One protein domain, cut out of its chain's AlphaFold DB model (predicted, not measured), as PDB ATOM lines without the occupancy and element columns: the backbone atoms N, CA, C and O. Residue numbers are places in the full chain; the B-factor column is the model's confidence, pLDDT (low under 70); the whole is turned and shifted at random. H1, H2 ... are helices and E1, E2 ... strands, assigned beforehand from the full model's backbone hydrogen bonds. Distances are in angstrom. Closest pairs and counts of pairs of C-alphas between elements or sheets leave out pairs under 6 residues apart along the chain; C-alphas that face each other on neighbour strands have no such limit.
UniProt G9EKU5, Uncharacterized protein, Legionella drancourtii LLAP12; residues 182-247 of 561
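What this domain is: This is residues 182 to 247 of the 561 residues of an uncharacterized protein of Legionella drancourtii LLAP12 (UniProt G9EKU5). A twisted sheet has H1 along one face, H2 beyond one end and H3 set off. The 66 printed residues, class mixed, hold three helices and three strands: H1 E1 E2 E3 H2 H3. E1 - E2 - E3 is an antiparallel meander, each strand beside the last, in two layers with H1. It is compact, radius of gyration of the C-alphas 12.4 A, spanning 34 by 23 by 19 A.

Where its parts are: From C-alpha 197 at (-4.556, -42.032, -39.107), E1 runs 20.0 A to 203. Find E2 at 207 to 212, E3 at 218 to 221, H1 at 183 to 192, H2 at 225 to 233. H3, 244 to 247, ends at C-alpha (2.762, -54.225, -41.553).

How they stand to each other: Within hydrogen-bond range are N 200 and O 210, 2.8 A, in hairpin E1 and E2, and N 211 and O 219, 2.8 A, in hairpin E2 and E3. H1 is on the sheet; its closest C-alphas to E1 are Leu 183 and Cys 200, 5.7 A. H2 only grazes it; H3 is not on it. H1 and H2 have every O i to N i+4 pair within range.

The domain as a whole: The printed part has no cut; residues 240 to 241 are under pLDDT 70.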
ATOM      1  N   ASP A 182       0.540 -44.493 -52.451       87.06
ATOM      2  CA  ASP A 182       0.104 -43.435 -53.354       87.06
ATOM      3  C   ASP A 182      -0.549 -42.333 -52.530       87.06
ATOM      4  O   ASP A 182      -1.479 -42.563 -51.749       87.06
ATOM      5  N   LEU A 183      -0.041 -41.127 -52.734       88.06
ATOM      6  CA  LEU A 183      -0.463 -39.915 -52.065       88.06
ATOM      7  C   LEU A 183      -1.919 -39.562 -52.396       88.06
ATOM      8  O   LEU A 183      -2.659 -39.158 -51.501       88.06
ATOM      9  N   LYS A 184      -2.380 -39.795 -53.633       88.81
ATOM     10  CA  LYS A 184      -3.773 -39.506 -54.023       88.81
ATOM     11  C   LYS A 184      -4.765 -40.416 -53.305       88.81
ATOM     12  O   LYS A 184      -5.818 -39.961 -52.865       88.81
ATOM     13  N   MET A 185      -4.420 -41.696 -53.157       88.00
ATOM     14  CA  MET A 185      -5.252 -42.647 -52.414       88.00
ATOM     15  C   MET A 185      -5.252 -42.350 -50.916       88.00
ATOM     16  O   MET A 185      -6.311 -42.407 -50.292       88.00
ATOM     17  N   ALA A 186      -4.096 -41.981 -50.354       87.56
ATOM     18  CA  ALA A 186      -3.995 -41.557 -48.961       87.56
ATOM     19  C   ALA A 186      -4.905 -40.350 -48.670       87.56
ATOM     20  O   ALA A 186      -5.653 -40.365 -47.698       87.56
ATOM     21  N   GLN A 187      -4.909 -39.340 -49.546       87.88
ATOM     22  CA  GLN A 187      -5.789 -38.172 -49.425       87.88
ATOM     23  C   GLN A 187      -7.273 -38.520 -49.532       87.88
ATOM     24  O   GLN A 187      -8.064 -38.074 -48.703       87.88
ATOM     25  N   ALA A 188      -7.660 -39.333 -50.520       87.56
ATOM     26  CA  ALA A 188      -9.053 -39.736 -50.693       87.56
ATOM     27  C   ALA A 188      -9.594 -40.477 -49.457       87.56
ATOM     28  O   ALA A 188     -10.722 -40.226 -49.029       87.56
ATOM     29  N   GLU A 189      -8.784 -41.349 -48.849       87.38
ATOM     30  CA  GLU A 189      -9.193 -42.075 -47.645       87.38
ATOM     31  C   GLU A 189      -9.142 -41.234 -46.371       87.38
ATOM     32  O   GLU A 189     -10.016 -41.394 -45.523       87.38
ATOM     33  N   ALA A 190      -8.194 -40.304 -46.241       85.38
ATOM     34  CA  ALA A 190      -8.158 -39.390 -45.099       85.38
ATOM     35  C   ALA A 190      -9.388 -38.462 -45.061       85.38
ATOM     36  O   ALA A 190      -9.940 -38.202 -43.992       85.38
ATOM     37  N   LEU A 191      -9.882 -38.038 -46.232       84.88
ATOM     38  CA  LEU A 191     -11.122 -37.262 -46.363       84.88
ATOM     39  C   LEU A 191     -12.380 -38.091 -46.041       84.88
ATOM     40  O   LEU A 191     -13.354 -37.560 -45.505       84.88
ATOM     41  N   SER A 192     -12.365 -39.386 -46.372       84.69
ATOM     42  CA  SER A 192     -13.484 -40.319 -46.174       84.69
ATOM     43  C   SER A 192     -13.590 -40.821 -44.726       84.69
ATOM     44  O   SER A 192     -14.684 -40.891 -44.163       84.69
ATOM     45  N   LYS A 193     -12.454 -41.146 -44.093       83.12
ATOM     46  CA  LYS A 193     -12.370 -41.793 -42.773       83.12
ATOM     47  C   LYS A 193     -11.660 -40.902 -41.758       83.12
ATOM     48  O   LYS A 193     -10.479 -41.075 -41.464       83.12
ATOM     49  N   LYS A 194     -12.419 -39.968 -41.182       74.94
ATOM     50  CA  LYS A 194     -11.933 -38.977 -40.202       74.94
ATOM     51  C   LYS A 194     -11.457 -39.567 -38.867       74.94
ATOM     52  O   LYS A 194     -10.860 -38.858 -38.064       74.94
ATOM     53  N   ASP A 195     -11.755 -40.835 -38.606       76.00
ATOM     54  CA  ASP A 195     -11.385 -41.580 -37.400       76.00
ATOM     55  C   ASP A 195     -10.042 -42.319 -37.527       76.00
ATOM     56  O   ASP A 195      -9.550 -42.858 -36.537       76.00
ATOM     57  N   LYS A 196      -9.433 -42.347 -38.721       83.62
ATOM     58  CA  LYS A 196      -8.206 -43.106 -38.988       83.62
ATOM     59  C   LYS A 196      -7.004 -42.211 -39.239       83.62
ATOM     60  O   LYS A 196      -7.109 -41.138 -39.824       83.62
ATOM     61  N   ILE A 197      -5.832 -42.694 -38.834       84.12
ATOM     62  CA  ILE A 197      -4.556 -42.032 -39.107       84.12
ATOM     63  C   ILE A 197      -4.028 -42.570 -40.431       84.12
ATOM     64  O   ILE A 197      -3.757 -43.768 -40.553       84.12
ATOM     65  N   VAL A 198      -3.867 -41.693 -41.417       88.56
ATOM     66  CA  VAL A 198      -3.449 -42.084 -42.762       88.56
ATOM     67  C   VAL A 198      -2.022 -41.624 -43.034       88.56
ATOM     68  O   VAL A 198      -1.710 -40.436 -42.980       88.56
ATOM     69  N   PHE A 199      -1.153 -42.577 -43.360       91.19
ATOM     70  CA  PHE A 199       0.203 -42.318 -43.829       91.19
ATOM     71  C   PHE A 199       0.344 -42.661 -45.309       91.19
ATOM     72  O   PHE A 199      -0.263 -43.604 -45.821       91.19
ATOM     73  N   CYS A 200       1.213 -41.916 -45.975       89.12
ATOM     74  CA  CYS A 200       1.733 -42.226 -47.289       89.12
ATOM     75  C   CYS A 200       3.226 -42.542 -47.156       89.12
ATOM     76  O   CYS A 200       3.975 -41.745 -46.595       89.12
ATOM     77  N   LEU A 201       3.650 -43.711 -47.627       88.94
ATOM     78  CA  LEU A 201       5.043 -44.144 -47.614       88.94
ATOM     79  C   LEU A 201       5.429 -44.551 -49.040       88.94
ATOM     80  O   LEU A 201       4.984 -45.585 -49.536       88.94
ATOM     81  N   VAL A 202       6.216 -43.702 -49.701       87.25
ATOM     82  CA  VAL A 202       6.577 -43.822 -51.124       87.25
ATOM     83  C   VAL A 202       8.059 -44.164 -51.251       87.25
ATOM     84  O   VAL A 202       8.872 -43.688 -50.456       87.25
ATOM     85  N   ASN A 203       8.409 -44.984 -52.243       84.25
ATOM     86  CA  ASN A 203       9.789 -45.318 -52.586       84.25
ATOM     87  C   ASN A 203      10.091 -44.936 -54.040       84.25
ATOM     88  O   ASN A 203       9.994 -45.770 -54.937       84.25
ATOM     89  N   ASP A 204      10.499 -43.684 -54.250       77.56
ATOM     90  CA  ASP A 204      10.923 -43.158 -55.556       77.56
ATOM     91  C   ASP A 204      12.462 -43.091 -55.642       77.56
ATOM     92  O   ASP A 204      13.052 -42.087 -56.038       77.56
ATOM     93  N   GLY A 205      13.140 -44.146 -55.173       76.75
ATOM     94  CA  GLY A 205      14.604 -44.223 -55.050       76.75
ATOM     95  C   GLY A 205      15.134 -43.839 -53.666       76.75
ATOM     96  O   GLY A 205      16.209 -44.292 -53.285       76.75
ATOM     97  N   ASN A 206      14.353 -43.084 -52.889       83.06
ATOM     98  CA  ASN A 206      14.519 -42.895 -51.450       83.06
ATOM     99  C   ASN A 206      13.148 -43.000 -50.779       83.06
ATOM    100  O   ASN A 206      12.162 -42.471 -51.296       83.06
ATOM    101  N   TRP A 207      13.093 -43.649 -49.616       85.69
ATOM    102  CA  TRP A 207      11.865 -43.714 -48.831       85.69
ATOM    103  C   TRP A 207      11.454 -42.319 -48.358       85.69
ATOM    104  O   TRP A 207      12.282 -41.547 -47.873       85.69
ATOM    105  N   GLN A 208      10.169 -42.005 -48.484       87.44
ATOM    106  CA  GLN A 208       9.574 -40.769 -47.986       87.44
ATOM    107  C   GLN A 208       8.300 -41.094 -47.216       87.44
ATOM    108  O   GLN A 208       7.396 -41.734 -47.754       87.44
ATOM    109  N   LEU A 209       8.232 -40.651 -45.959       91.06
ATOM    110  CA  LEU A 209       7.056 -40.796 -45.109       91.06
ATOM    111  C   LEU A 209       6.299 -39.468 -45.061       91.06
ATOM    112  O   LEU A 209       6.875 -38.414 -44.818       91.06
ATOM    113  N   SER A 210       4.993 -39.513 -45.275       90.31
ATOM    114  CA  SER A 210       4.105 -38.362 -45.150       90.31
ATOM    115  C   SER A 210       2.864 -38.732 -44.349       90.31
ATOM    116  O   SER A 210       2.304 -39.814 -44.512       90.31
ATOM    117  N   LEU A 211       2.425 -37.829 -43.483       91.06
ATOM    118  CA  LEU A 211       1.148 -37.905 -42.783       91.06
ATOM    119  C   LEU A 211       0.107 -37.099 -43.555       91.06
ATOM    120  O   LEU A 211       0.392 -35.979 -43.979       91.06
ATOM    121  N   VAL A 212      -1.093 -37.654 -43.707       86.94
ATOM    122  CA  VAL A 212      -2.219 -36.969 -44.341       86.94
ATOM    123  C   VAL A 212      -3.300 -36.721 -43.295       86.94
ATOM    124  O   VAL A 212      -3.716 -37.652 -42.603       86.94
ATOM    125  N   ASP A 213      -3.715 -35.465 -43.141       82.81
ATOM    126  CA  ASP A 213      -4.762 -35.088 -42.185       82.81
ATOM    127  C   ASP A 213      -6.183 -35.304 -42.742       82.81
ATOM    128  O   ASP A 213      -6.383 -35.616 -43.918       82.81
ATOM    129  N   SER A 214      -7.189 -35.093 -41.889       79.06
ATOM    130  CA  SER A 214      -8.618 -35.178 -42.232       79.06
ATOM    131  C   SER A 214      -9.089 -34.124 -43.247       79.06
ATOM    132  O   SER A 214     -10.214 -34.215 -43.742       79.06
ATOM    133  N   VAL A 215      -8.253 -33.129 -43.559       77.56
ATOM    134  CA  VAL A 215      -8.501 -32.047 -44.525       77.56
ATOM    135  C   VAL A 215      -7.781 -32.323 -45.861       77.56
ATOM    136  O   VAL A 215      -8.022 -31.638 -46.854       77.56
ATOM    137  N   GLY A 216      -6.945 -33.365 -45.924       76.50
ATOM    138  CA  GLY A 216      -6.131 -33.734 -47.082       76.50
ATOM    139  C   GLY A 216      -4.776 -33.018 -47.166       76.50
ATOM    140  O   GLY A 216      -4.071 -33.178 -48.168       76.50
ATOM    141  N   SER A 217      -4.395 -32.243 -46.146       80.88
ATOM    142  CA  SER A 217      -3.075 -31.620 -46.025       80.88
ATOM    143  C   SER A 217      -2.005 -32.678 -45.790       80.88
ATOM    144  O   SER A 217      -2.233 -33.688 -45.122       80.88
ATOM    145  N   ILE A 218      -0.815 -32.430 -46.334       86.69
ATOM    146  CA  ILE A 218       0.285 -33.393 -46.347       86.69
ATOM    147  C   ILE A 218       1.439 -32.842 -45.525       86.69
ATOM    148  O   ILE A 218       1.955 -31.760 -45.810       86.69
ATOM    149  N   TYR A 219       1.876 -33.618 -44.540       84.69
ATOM    150  CA  TYR A 219       2.993 -33.290 -43.668       84.69
ATOM    151  C   TYR A 219       4.122 -34.288 -43.901       84.69
ATOM    152  O   TYR A 219       3.968 -35.476 -43.624       84.69
ATOM    153  N   SER A 220       5.255 -33.812 -44.416       86.56
ATOM    154  CA  SER A 220       6.447 -34.648 -44.588       86.56
ATOM    155  C   SER A 220       7.051 -34.983 -43.224       86.56
ATOM    156  O   SER A 220       7.297 -34.083 -42.416       86.56
ATOM    157  N   LEU A 221       7.257 -36.273 -42.969       87.88
ATOM    158  CA  LEU A 221       7.821 -36.805 -41.735       87.88
ATOM    159  C   LEU A 221       9.233 -37.335 -41.985       87.88
ATOM    160  O   LEU A 221       9.526 -37.924 -43.025       87.88
ATOM    161  N   GLU A 222      10.095 -37.174 -40.988       85.56
ATOM    162  CA  GLU A 222      11.393 -37.842 -40.972       85.56
ATOM    163  C   GLU A 222      11.198 -39.336 -40.688       85.56
ATOM    164  O   GLU A 222      10.386 -39.734 -39.850       85.56
ATOM    165  N   LEU A 223      11.927 -40.173 -41.424       85.25
ATOM    166  CA  LEU A 223      11.962 -41.610 -41.179       85.25
ATOM    167  C   LEU A 223      12.724 -41.866 -39.880       85.25
ATOM    168  O   LEU A 223      13.825 -41.352 -39.702       85.25
ATOM    169  N   THR A 224      12.176 -42.703 -39.004       84.94
ATOM    170  CA  THR A 224      12.952 -43.224 -37.876       84.94
ATOM    171  C   THR A 224      14.020 -44.190 -38.392       84.94
ATOM    172  O   THR A 224      13.806 -44.899 -39.381       84.94
ATOM    173  N   ASP A 225      15.162 -44.262 -37.705       82.06
ATOM    174  CA  ASP A 225      16.246 -45.191 -38.062       82.06
ATOM    175  C   ASP A 225      15.748 -46.645 -38.105       82.06
ATOM    176  O   ASP A 225      16.076 -47.416 -39.008       82.06
ATOM    177  N   GLU A 226      14.883 -47.002 -37.157       85.12
ATOM    178  CA  GLU A 226      14.249 -48.316 -37.043       85.12
ATOM    179  C   GLU A 226      13.292 -48.601 -38.215       85.12
ATOM    180  O   GLU A 226      13.233 -49.735 -38.701       85.12
ATOM    181  N   LEU A 227      12.566 -47.594 -38.718       86.19
ATOM    182  CA  LEU A 227      11.740 -47.725 -39.921       86.19
ATOM    183  C   LEU A 227      12.612 -47.933 -41.157       86.19
ATOM    184  O   LEU A 227      12.357 -48.851 -41.937       86.19
ATOM    185  N   TYR A 228      13.667 -47.134 -41.309       85.19
ATOM    186  CA  TYR A 228      14.601 -47.259 -42.425       85.19
ATOM    187  C   TYR A 228      15.274 -48.637 -42.448       85.19
ATOM    188  O   TYR A 228      15.289 -49.303 -43.488       85.19
ATOM    189  N   GLN A 229      15.752 -49.123 -41.299       82.56
ATOM    190  CA  GLN A 229      16.327 -50.464 -41.170       82.56
ATOM    191  C   GLN A 229      15.307 -51.563 -41.467       82.56
ATOM    192  O   GLN A 229      15.636 -52.535 -42.147       82.56
ATOM    193  N   ASN A 230      14.063 -51.426 -40.999       83.25
ATOM    194  CA  ASN A 230      13.008 -52.397 -41.282       83.25
ATOM    195  C   ASN A 230      12.681 -52.485 -42.776       83.25
ATOM    196  O   ASN A 230      12.442 -53.587 -43.270       83.25
ATOM    197  N   LEU A 231      12.669 -51.353 -43.482       83.88
ATOM    198  CA  LEU A 231      12.380 -51.294 -44.915       83.88
ATOM    199  C   LEU A 231      13.543 -51.850 -45.752       83.88
ATOM    200  O   LEU A 231      13.315 -52.638 -46.669       83.88
ATOM    201  N   THR A 232      14.784 -51.500 -45.401       81.88
ATOM    202  CA  THR A 232      15.998 -51.921 -46.125       81.88
ATOM    203  C   THR A 232      16.371 -53.379 -45.867       81.88
ATOM    204  O   THR A 232      16.581 -54.137 -46.811       81.88
ATOM    205  N   THR A 233      16.382 -53.818 -44.605       78.69
ATOM    206  CA  THR A 233      16.812 -55.176 -44.217       78.69
ATOM    207  C   THR A 233      15.859 -56.252 -44.733       78.69
ATOM    208  O   THR A 233      16.274 -57.364 -45.050       78.69
ATOM    209  N   LYS A 234      14.565 -55.929 -44.843       76.56
ATOM    210  CA  LYS A 234      13.537 -56.840 -45.371       76.56
ATOM    211  C   LYS A 234      13.352 -56.715 -46.887       76.56
ATOM    212  O   LYS A 234      12.463 -57.368 -47.424       76.56
ATOM    213  N   ASN A 235      14.174 -55.894 -47.555       76.38
ATOM    214  CA  ASN A 235      14.135 -55.613 -48.993       76.38
ATOM    215  C   ASN A 235      12.709 -55.359 -49.513       76.38
ATOM    216  O   ASN A 235      12.271 -55.922 -50.519       76.38
ATOM    217  N   ILE A 236      11.949 -54.559 -48.767       78.19
ATOM    218  CA  ILE A 236      10.567 -54.249 -49.115       78.19
ATOM    219  C   ILE A 236      10.613 -53.281 -50.294       78.19
ATOM    220  O   ILE A 236      11.268 -52.251 -50.208       78.19
ATOM    221  N   GLN A 237       9.936 -53.603 -51.393       70.31
ATOM    222  CA  GLN A 237       9.811 -52.700 -52.547       70.31
ATOM    223  C   GLN A 237       8.420 -52.071 -52.637       70.31
ATOM    224  O   GLN A 237       8.291 -50.938 -53.086       70.31
ATOM    225  N   ASP A 238       7.393 -52.776 -52.155       74.50
ATOM    226  CA  ASP A 238       6.018 -52.288 -52.111       74.50
ATOM    227  C   ASP A 238       5.326 -52.720 -50.811       74.50
ATOM    228  O   ASP A 238       5.547 -53.809 -50.281       74.50
ATOM    229  N   ILE A 239       4.469 -51.840 -50.304       76.12
ATOM    230  CA  ILE A 239       3.712 -52.000 -49.063       76.12
ATOM    231  C   ILE A 239       2.367 -52.684 -49.327       76.12
ATOM    232  O   ILE A 239       1.856 -53.375 -48.444       76.12
ATOM    233  N   LYS A 240       1.802 -52.551 -50.541       69.12
ATOM    234  CA  LYS A 240       0.465 -53.077 -50.892       69.12
ATOM    235  C   LYS A 240       0.328 -54.598 -50.750       69.12
ATOM    236  O   LYS A 240      -0.787 -55.078 -50.568       69.12
ATOM    237  N   GLY A 241       1.434 -55.341 -50.817       65.19
ATOM    238  CA  GLY A 241       1.463 -56.807 -50.728       65.19
ATOM    239  C   GLY A 241       2.026 -57.377 -49.423       65.19
ATOM    240  O   GLY A 241       2.221 -58.587 -49.330       65.19
ATOM    241  N   LEU A 242       2.335 -56.543 -48.422       76.00
ATOM    242  CA  LEU A 242       2.972 -57.021 -47.193       76.00
ATOM    243  C   LEU A 242       2.010 -57.822 -46.316       76.00
ATOM    244  O   LEU A 242       0.894 -57.396 -46.016       76.00
ATOM    245  N   HIS A 243       2.496 -58.957 -45.810       74.00
ATOM    246  CA  HIS A 243       1.773 -59.739 -44.817       74.00
ATOM    247  C   HIS A 243       1.503 -58.894 -43.548       74.00
ATOM    248  O   HIS A 243       2.400 -58.157 -43.115       74.00
ATOM    249  N   PRO A 244       0.335 -59.025 -42.883       74.50
ATOM    250  CA  PRO A 244      -0.028 -58.230 -41.700       74.50
ATOM    251  C   PRO A 244       1.026 -58.212 -40.579       74.50
ATOM    252  O   PRO A 244       1.176 -57.214 -39.874       74.50
ATOM    253  N   ILE A 245       1.800 -59.294 -40.448       73.88
ATOM    254  CA  ILE A 245       2.907 -59.420 -39.484       73.88
ATOM    255  C   ILE A 245       4.008 -58.375 -39.738       73.88
ATOM    256  O   ILE A 245       4.558 -57.827 -38.787       73.88
ATOM    257  N   HIS A 246       4.319 -58.071 -40.999       76.88
ATOM    258  CA  HIS A 246       5.330 -57.074 -41.369       76.88
ATOM    259  C   HIS A 246       4.766 -55.653 -41.407       76.88
ATOM    260  O   HIS A 246       5.510 -54.698 -41.207       76.88
ATOM    261  N   LEU A 247       3.451 -55.513 -41.582       81.62
ATOM    262  CA  LEU A 247       2.762 -54.225 -41.553       81.62
ATOM    263  C   LEU A 247       2.698 -53.634 -40.134       81.62
ATOM    264  O   LEU A 247       2.813 -52.424 -39.961       81.62
TER     265      LEU A 247